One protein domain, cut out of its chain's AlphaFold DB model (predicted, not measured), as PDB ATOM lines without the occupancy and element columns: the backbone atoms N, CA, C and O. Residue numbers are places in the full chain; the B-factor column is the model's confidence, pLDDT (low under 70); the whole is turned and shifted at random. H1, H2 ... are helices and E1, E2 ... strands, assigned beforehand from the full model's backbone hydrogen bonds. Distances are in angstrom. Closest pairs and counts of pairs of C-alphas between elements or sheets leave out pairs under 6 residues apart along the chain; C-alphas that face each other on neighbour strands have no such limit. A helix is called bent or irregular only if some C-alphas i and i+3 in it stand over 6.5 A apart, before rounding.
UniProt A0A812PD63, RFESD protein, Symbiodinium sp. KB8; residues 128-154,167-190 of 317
ATOM      1  N   PRO A 128     -46.256 -15.892 -52.519       95.50
ATOM      2  CA  PRO A 128     -47.161 -15.614 -51.421       95.50
ATOM      3  C   PRO A 128     -46.481 -14.697 -50.386       95.50
ATOM      4  O   PRO A 128     -45.270 -14.812 -50.155       95.50
ATOM      5  N   PRO A 129     -47.228 -13.795 -49.729       92.50
ATOM      6  CA  PRO A 129     -46.695 -12.954 -48.665       92.50
ATOM      7  C   PRO A 129     -45.944 -13.764 -47.597       92.50
ATOM      8  O   PRO A 129     -46.455 -14.757 -47.078       92.50
ATOM      9  N   GLY A 130     -44.723 -13.330 -47.269       90.62
ATOM     10  CA  GLY A 130     -43.859 -14.005 -46.295       90.62
ATOM     11  C   GLY A 130     -43.011 -15.151 -46.858       90.62
ATOM     12  O   GLY A 130     -42.313 -15.811 -46.089       90.62
ATOM     13  N   PHE A 131     -43.026 -15.380 -48.172       93.88
ATOM     14  CA  PHE A 131     -42.154 -16.351 -48.833       93.88
ATOM     15  C   PHE A 131     -40.976 -15.671 -49.536       93.88
ATOM     16  O   PHE A 131     -41.084 -14.568 -50.066       93.88
ATOM     17  N   GLU A 132     -39.843 -16.367 -49.572       94.81
ATOM     18  CA  GLU A 132     -38.626 -15.967 -50.274       94.81
ATOM     19  C   GLU A 132     -38.121 -17.132 -51.132       94.81
ATOM     20  O   GLU A 132     -38.088 -18.280 -50.691       94.81
ATOM     21  N   THR A 133     -37.677 -16.863 -52.358       95.56
ATOM     22  CA  THR A 133     -37.012 -17.883 -53.177       95.56
ATOM     23  C   THR A 133     -35.540 -18.001 -52.793       95.56
ATOM     24  O   THR A 133     -34.800 -17.020 -52.818       95.56
ATOM     25  N   ARG A 134     -35.082 -19.221 -52.499       94.50
ATOM     26  CA  ARG A 134     -33.677 -19.530 -52.201       94.50
ATOM     27  C   ARG A 134     -33.153 -20.663 -53.082       94.50
ATOM     28  O   ARG A 134     -33.918 -21.552 -53.453       94.50
ATOM     29  N   PRO A 135     -31.852 -20.678 -53.413       94.38
ATOM     30  CA  PRO A 135     -31.250 -21.836 -54.060       94.38
ATOM     31  C   PRO A 135     -31.296 -23.047 -53.118       94.38
ATOM     32  O   PRO A 135     -31.012 -22.936 -51.923       94.38
ATOM     33  N   SER A 136     -31.646 -24.212 -53.656       91.50
ATOM     34  CA  SER A 136     -31.623 -25.471 -52.916       91.50
ATOM     35  C   SER A 136     -30.193 -25.834 -52.520       91.50
ATOM     36  O   SER A 136     -29.300 -25.862 -53.365       91.50
ATOM     37  N   GLN A 137     -29.981 -26.170 -51.246       87.81
ATOM     38  CA  GLN A 137     -28.681 -26.653 -50.764       87.81
ATOM     39  C   GLN A 137     -28.408 -28.106 -51.167       87.81
ATOM     40  O   GLN A 137     -27.258 -28.485 -51.361       87.81
ATOM     41  N   SER A 138     -29.454 -28.925 -51.304       89.69
ATOM     42  CA  SER A 138     -29.321 -30.347 -51.637       89.69
ATOM     43  C   SER A 138     -29.304 -30.618 -53.141       89.69
ATOM     44  O   SER A 138     -28.820 -31.664 -53.566       89.69
ATOM     45  N   LYS A 139     -29.840 -29.697 -53.954       92.12
ATOM     46  CA  LYS A 139     -29.968 -29.855 -55.409       92.12
ATOM     47  C   LYS A 139     -29.504 -28.586 -56.138       92.12
ATOM     48  O   LYS A 139     -30.322 -27.694 -56.371       92.12
ATOM     49  N   PRO A 140     -28.216 -28.486 -56.512       93.81
ATOM     50  CA  PRO A 140     -27.691 -27.336 -57.243       93.81
ATOM     51  C   PRO A 140     -28.524 -27.019 -58.494       93.81
ATOM     52  O   PRO A 140     -28.872 -27.915 -59.258       93.81
ATOM     53  N   GLY A 141     -28.858 -25.741 -58.689       94.75
ATOM     54  CA  GLY A 141     -29.684 -25.275 -59.812       94.75
ATOM     55  C   GLY A 141     -31.199 -25.369 -59.594       94.75
ATOM     56  O   GLY A 141     -31.952 -24.842 -60.409       94.75
ATOM     57  N   GLN A 142     -31.664 -25.979 -58.499       94.44
ATOM     58  CA  GLN A 142     -33.080 -25.978 -58.135       94.44
ATOM     59  C   GLN A 142     -33.399 -24.824 -57.176       94.44
ATOM     60  O   GLN A 142     -32.637 -24.547 -56.250       94.44
ATOM     61  N   LEU A 143     -34.542 -24.171 -57.377       94.06
ATOM     62  CA  LEU A 143     -35.073 -23.157 -56.466       94.06
ATOM     63  C   LEU A 143     -36.003 -23.805 -55.431       94.06
ATOM     64  O   LEU A 143     -36.688 -24.787 -55.720       94.06
ATOM     65  N   VAL A 144     -36.011 -23.245 -54.226       94.69
ATOM     66  CA  VAL A 144     -36.865 -23.633 -53.101       94.69
ATOM     67  C   VAL A 144     -37.583 -22.386 -52.607       94.69
ATOM     68  O   VAL A 144     -36.983 -21.318 -52.497       94.69
ATOM     69  N   TYR A 145     -38.865 -22.523 -52.296       94.75
ATOM     70  CA  TYR A 145     -39.680 -21.450 -51.742       94.75
ATOM     71  C   TYR A 145     -39.633 -21.557 -50.222       94.75
ATOM     72  O   TYR A 145     -40.217 -22.468 -49.643       94.75
ATOM     73  N   PHE A 146     -38.860 -20.685 -49.590       93.19
ATOM     74  CA  PHE A 146     -38.651 -20.662 -48.152       93.19
ATOM     75  C   PHE A 146     -39.686 -19.774 -47.478       93.19
ATOM     76  O   PHE A 146     -39.901 -18.632 -47.873       93.19
ATOM     77  N   ASP A 147     -40.292 -20.294 -46.427       92.56
ATOM     78  CA  ASP A 147     -41.296 -19.585 -45.660       92.56
ATOM     79  C   ASP A 147     -40.690 -18.869 -44.456       92.56
ATOM     80  O   ASP A 147     -40.243 -19.497 -43.489       92.56
ATOM     81  N   LEU A 148     -40.681 -17.539 -44.514       88.56
ATOM     82  CA  LEU A 148     -40.149 -16.690 -43.451       88.56
ATOM     83  C   LEU A 148     -41.085 -16.646 -42.239       88.56
ATOM     84  O   LEU A 148     -40.619 -16.429 -41.122       88.56
ATOM     85  N   THR A 149     -42.385 -16.884 -42.431       83.38
ATOM     86  CA  THR A 149     -43.370 -16.836 -41.341       83.38
ATOM     87  C   THR A 149     -43.324 -18.091 -40.475       83.38
ATOM     88  O   THR A 149     -43.446 -17.994 -39.256       83.38
ATOM     89  N   ALA A 150     -43.030 -19.256 -41.068       75.56
ATOM     90  CA  ALA A 150     -42.816 -20.504 -40.328       75.56
ATOM     91  C   ALA A 150     -41.546 -20.473 -39.454       75.56
ATOM     92  O   ALA A 150     -41.451 -21.186 -38.456       75.56
ATOM     93  N   GLY A 151     -40.568 -19.635 -39.818       61.69
ATOM     94  CA  GLY A 151     -39.324 -19.439 -39.071       61.69
ATOM     95  C   GLY A 151     -39.479 -18.614 -37.791       61.69
ATOM     96  O   GLY A 151     -38.552 -18.587 -36.975       61.69
ATOM     97  N   ILE A 152     -40.637 -17.978 -37.573       59.12
ATOM     98  CA  ILE A 152     -40.976 -17.377 -36.283       59.12
ATOM     99  C   ILE A 152     -41.310 -18.531 -35.349       59.12
ATOM    100  O   ILE A 152     -42.460 -18.919 -35.170       59.12
ATOM    101  N   LYS A 153     -40.253 -19.122 -34.794       51.75
ATOM    102  CA  LYS A 153     -40.311 -20.127 -33.743       51.75
ATOM    103  C   LYS A 153     -41.272 -19.592 -32.685       51.75
ATOM    104  O   LYS A 153     -40.917 -18.649 -31.979       51.75
ATOM    105  N   HIS A 154     -42.494 -20.129 -32.629       50.91
ATOM    106  CA  HIS A 154     -43.448 -19.751 -31.596       50.91
ATOM    107  C   HIS A 154     -42.704 -19.880 -30.263       50.91
ATOM    108  O   HIS A 154     -42.236 -20.981 -29.952       50.91
ATOM    109  N   PRO A 167     -37.744 -27.477 -38.913       58.09
ATOM    110  CA  PRO A 167     -38.559 -28.033 -39.971       58.09
ATOM    111  C   PRO A 167     -38.062 -27.378 -41.253       58.09
ATOM    112  O   PRO A 167     -37.928 -26.157 -41.317       58.09
ATOM    113  N   SER A 168     -37.676 -28.201 -42.227       65.50
ATOM    114  CA  SER A 168     -37.244 -27.740 -43.541       65.50
ATOM    115  C   SER A 168     -38.426 -27.020 -44.192       65.50
ATOM    116  O   SER A 168     -39.170 -27.616 -44.963       65.50
ATOM    117  N   SER A 169     -38.614 -25.740 -43.869       71.62
ATOM    118  CA  SER A 169     -39.700 -24.857 -44.314       71.62
ATOM    119  C   SER A 169     -39.516 -24.394 -45.762       71.62
ATOM    120  O   SER A 169     -39.979 -23.329 -46.167       71.62
ATOM    121  N   GLY A 170     -38.779 -25.189 -46.535       86.38
ATOM    122  CA  GLY A 170     -38.557 -25.007 -47.951       86.38
ATOM    123  C   GLY A 170     -39.500 -25.895 -48.749       86.38
ATOM    124  O   GLY A 170     -39.425 -27.121 -48.669       86.38
ATOM    125  N   TYR A 171     -40.350 -25.276 -49.555       92.44
ATOM    126  CA  TYR A 171     -41.261 -25.960 -50.462       92.44
ATOM    127  C   TYR A 171     -40.625 -26.119 -51.843       92.44
ATOM    128  O   TYR A 171     -39.978 -25.210 -52.366       92.44
ATOM    129  N   ALA A 172     -40.813 -27.292 -52.447       92.88
ATOM    130  CA  ALA A 172     -40.230 -27.615 -53.749       92.88
ATOM    131  C   ALA A 172     -40.995 -27.000 -54.937       92.88
ATOM    132  O   ALA A 172     -40.441 -26.927 -56.033       92.88
ATOM    133  N   SER A 173     -42.250 -26.583 -54.742       93.81
ATOM    134  CA  SER A 173     -43.104 -26.008 -55.787       93.81
ATOM    135  C   SER A 173     -43.802 -24.733 -55.316       93.81
ATOM    136  O   SER A 173     -44.126 -24.582 -54.136       93.81
ATOM    137  N   LEU A 174     -44.056 -23.830 -56.269       95.31
ATOM    138  CA  LEU A 174     -44.779 -22.579 -56.036       95.31
ATOM    139  C   LEU A 174     -46.237 -22.847 -55.632       95.31
ATOM    140  O   LEU A 174     -46.766 -22.187 -54.744       95.31
ATOM    141  N   GLU A 175     -46.860 -23.864 -56.232       95.44
ATOM    142  CA  GLU A 175     -48.215 -24.309 -55.888       95.44
ATOM    143  C   GLU A 175     -48.341 -24.671 -54.404       95.44
ATOM    144  O   GLU A 175     -49.309 -24.283 -53.755       95.44
ATOM    145  N   LEU A 176     -47.349 -25.377 -53.848       94.69
ATOM    146  CA  LEU A 176     -47.371 -25.793 -52.447       94.69
ATOM    147  C   LEU A 176     -47.199 -24.599 -51.501       94.69
ATOM    148  O   LEU A 176     -47.868 -24.539 -50.473       94.69
ATOM    149  N   ALA A 177     -46.360 -23.629 -51.873       95.38
ATOM    150  CA  ALA A 177     -46.202 -22.383 -51.127       95.38
ATOM    151  C   ALA A 177     -47.524 -21.594 -51.056       95.38
ATOM    152  O   ALA A 177     -47.957 -21.201 -49.972       95.38
ATOM    153  N   TRP A 178     -48.216 -21.428 -52.189       96.06
ATOM    154  CA  TRP A 178     -49.536 -20.787 -52.229       96.06
ATOM    155  C   TRP A 178     -50.602 -21.576 -51.470       96.06
ATOM    156  O   TRP A 178     -51.422 -20.980 -50.775       96.06
ATOM    157  N   HIS A 179     -50.579 -22.906 -51.549       95.44
ATOM    158  CA  HIS A 179     -51.519 -23.749 -50.812       95.44
ATOM    159  C   HIS A 179     -51.411 -23.533 -49.298       95.44
ATOM    160  O   HIS A 179     -52.421 -23.276 -48.646       95.44
ATOM    161  N   VAL A 180     -50.188 -23.555 -48.755       93.75
ATOM    162  CA  VAL A 180     -49.932 -23.293 -47.329       93.75
ATOM    163  C   VAL A 180     -50.343 -21.873 -46.944       93.75
ATOM    164  O   VAL A 180     -50.907 -21.659 -45.872       93.75
ATOM    165  N   HIS A 181     -50.102 -20.892 -47.816       93.31
ATOM    166  CA  HIS A 181     -50.537 -19.520 -47.573       93.31
ATOM    167  C   HIS A 181     -52.067 -19.413 -47.447       93.31
ATOM    168  O   HIS A 181     -52.562 -18.857 -46.467       93.31
ATOM    169  N   PHE A 182     -52.831 -20.007 -48.371       94.75
ATOM    170  CA  PHE A 182     -54.296 -20.032 -48.274       94.75
ATOM    171  C   PHE A 182     -54.798 -20.821 -47.067       94.75
ATOM    172  O   PHE A 182     -55.792 -20.440 -46.450       94.75
ATOM    173  N   GLU A 183     -54.116 -21.902 -46.694       92.56
ATOM    174  CA  GLU A 183     -54.437 -22.657 -45.486       92.56
ATOM    175  C   GLU A 183     -54.303 -21.787 -44.228       92.56
ATOM    176  O   GLU A 183     -55.200 -21.773 -43.385       92.56
ATOM    177  N   ARG A 184     -53.243 -20.975 -44.132       90.00
ATOM    178  CA  ARG A 184     -53.080 -20.017 -43.027       90.00
ATOM    179  C   ARG A 184     -54.164 -18.959 -43.005       90.00
ATOM    180  O   ARG A 184     -54.682 -18.661 -41.935       90.00
ATOM    181  N   LEU A 185     -54.524 -18.421 -44.168       89.00
ATOM    182  CA  LEU A 185     -55.604 -17.442 -44.276       89.00
ATOM    183  C   LEU A 185     -56.957 -18.022 -43.836       89.00
ATOM    184  O   LEU A 185     -57.792 -17.285 -43.325       89.00
ATOM    185  N   LYS A 186     -57.175 -19.335 -43.988       89.31
ATOM    186  CA  LYS A 186     -58.365 -20.029 -43.463       89.31
ATOM    187  C   LYS A 186     -58.311 -20.244 -41.950       89.31
ATOM    188  O   LYS A 186     -59.352 -20.235 -41.302       89.31
ATOM    189  N   GLN A 187     -57.121 -20.481 -41.398       87.38
ATOM    190  CA  GLN A 187     -56.926 -20.759 -39.972       87.38
ATOM    191  C   GLN A 187     -56.858 -19.497 -39.108       87.38
ATOM    192  O   GLN A 187     -57.169 -19.570 -37.921       87.38
ATOM    193  N   GLN A 188     -56.447 -18.354 -39.660       80.38
ATOM    194  CA  GLN A 188     -56.396 -17.101 -38.914       80.38
ATOM    195  C   GLN A 188     -57.797 -16.473 -38.827       80.38
ATOM    196  O   GLN A 188     -58.311 -15.998 -39.841       80.38
ATOM    197  N   PRO A 189     -58.434 -16.423 -37.638       59.59
ATOM    198  CA  PRO A 189     -59.628 -15.609 -37.463       59.59
ATOM    199  C   PRO A 189     -59.256 -14.138 -37.695       59.59
ATOM    200  O   PRO A 189     -58.210 -13.677 -37.229       59.59
ATOM    201  N   ALA A 190     -60.101 -13.409 -38.428       52.03
ATOM    202  CA  ALA A 190     -59.918 -11.987 -38.714       52.03
ATOM    203  C   ALA A 190     -59.589 -11.215 -37.418       52.03
ATOM    204  O   ALA A 190     -60.411 -11.163 -36.503       52.03
TER     205      ALA A 190
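Overview. This is residues 128 to 154 and 167 to 190 of the 317 residues of the protein "RFESD protein" of Symbiodinium sp. KB8 (UniProt A0A812PD63). Picture a small two-stranded hairpin, E1 and E2, with one helix, H1, that comes near it with residues 174 to 181 and runs on past it, in much the same direction as E2. The turn of the hairpin at one end and the far part of the helix at the other make the longest axis, and residues 183 to 190, of which 183 to 187 belong to H1, stick out free. The printed part has 51 residues, with two named strands and then one named helix along the chain, in the order E1, E2, H1; the sheet, E1 - E2, is antiparallel. The class is mixed, helices and strands, with under half of the residues in named elements. The whole is only just compact, close to loose, with a radius of gyration of the C-alphas of 11.7 A, and it is elongated, spanning 40 by 23 by 15 A.

Arrangement. Start at strand E1, residues 131 to 135, and go on over a short link of 7 residues to strand E2, residues 143 to 147. The two form a hairpin, antiparallel, with 145 degrees between their directions. Look at N 132 and O 146, 2.8 A apart, and at N 144 and O 134, also 2.8 A apart; both pairs are within hydrogen-bond range. Further on, residues 170 to 171 make a short antiparallel pairing with residues 145 to 146 of E2. Then comes helix H1, residues 174 to 187. Its closest C-alpha pair to E2 is that of Tyr 145 and Ala 177, 6.6 A apart. To E1 the closest C-alphas are those of Phe 131 and Ala 177, 7.6 A apart. In H1 every O i to N i+4 pair is within hydrogen-bond range.

Along the chain. Find C-alpha 131 at (-42.154, -16.351, -48.833), where E1 begins; it runs 13.3 A to C-alpha 135. E2 comes back from C-alpha 143 at (-35.073, -23.157, -56.466) and is 13.0 A long, from residue 143 to residue 147. H1, residues 174 to 187, is not bent; it runs 20.2 A and ends at C-alpha 187, at (-56.926, -20.759, -39.972).

Size, cuts and confidence. The two C-alphas farthest apart are those of Pro 140 and Ala 190, 40.2 A. Without the stretch that stands free, the body has 43 residues and spans 30 by 22 by 14 A. Residues 155 to 166 are not printed, and C-alphas 154 and 167 are 12.8 A apart across the cut; the link from E2 to H1 runs across it. The model's confidence is low, with pLDDT under 70, at residues 151 to 154, 167 to 168 and 189 to 190; the mean of the printed part is 86.1.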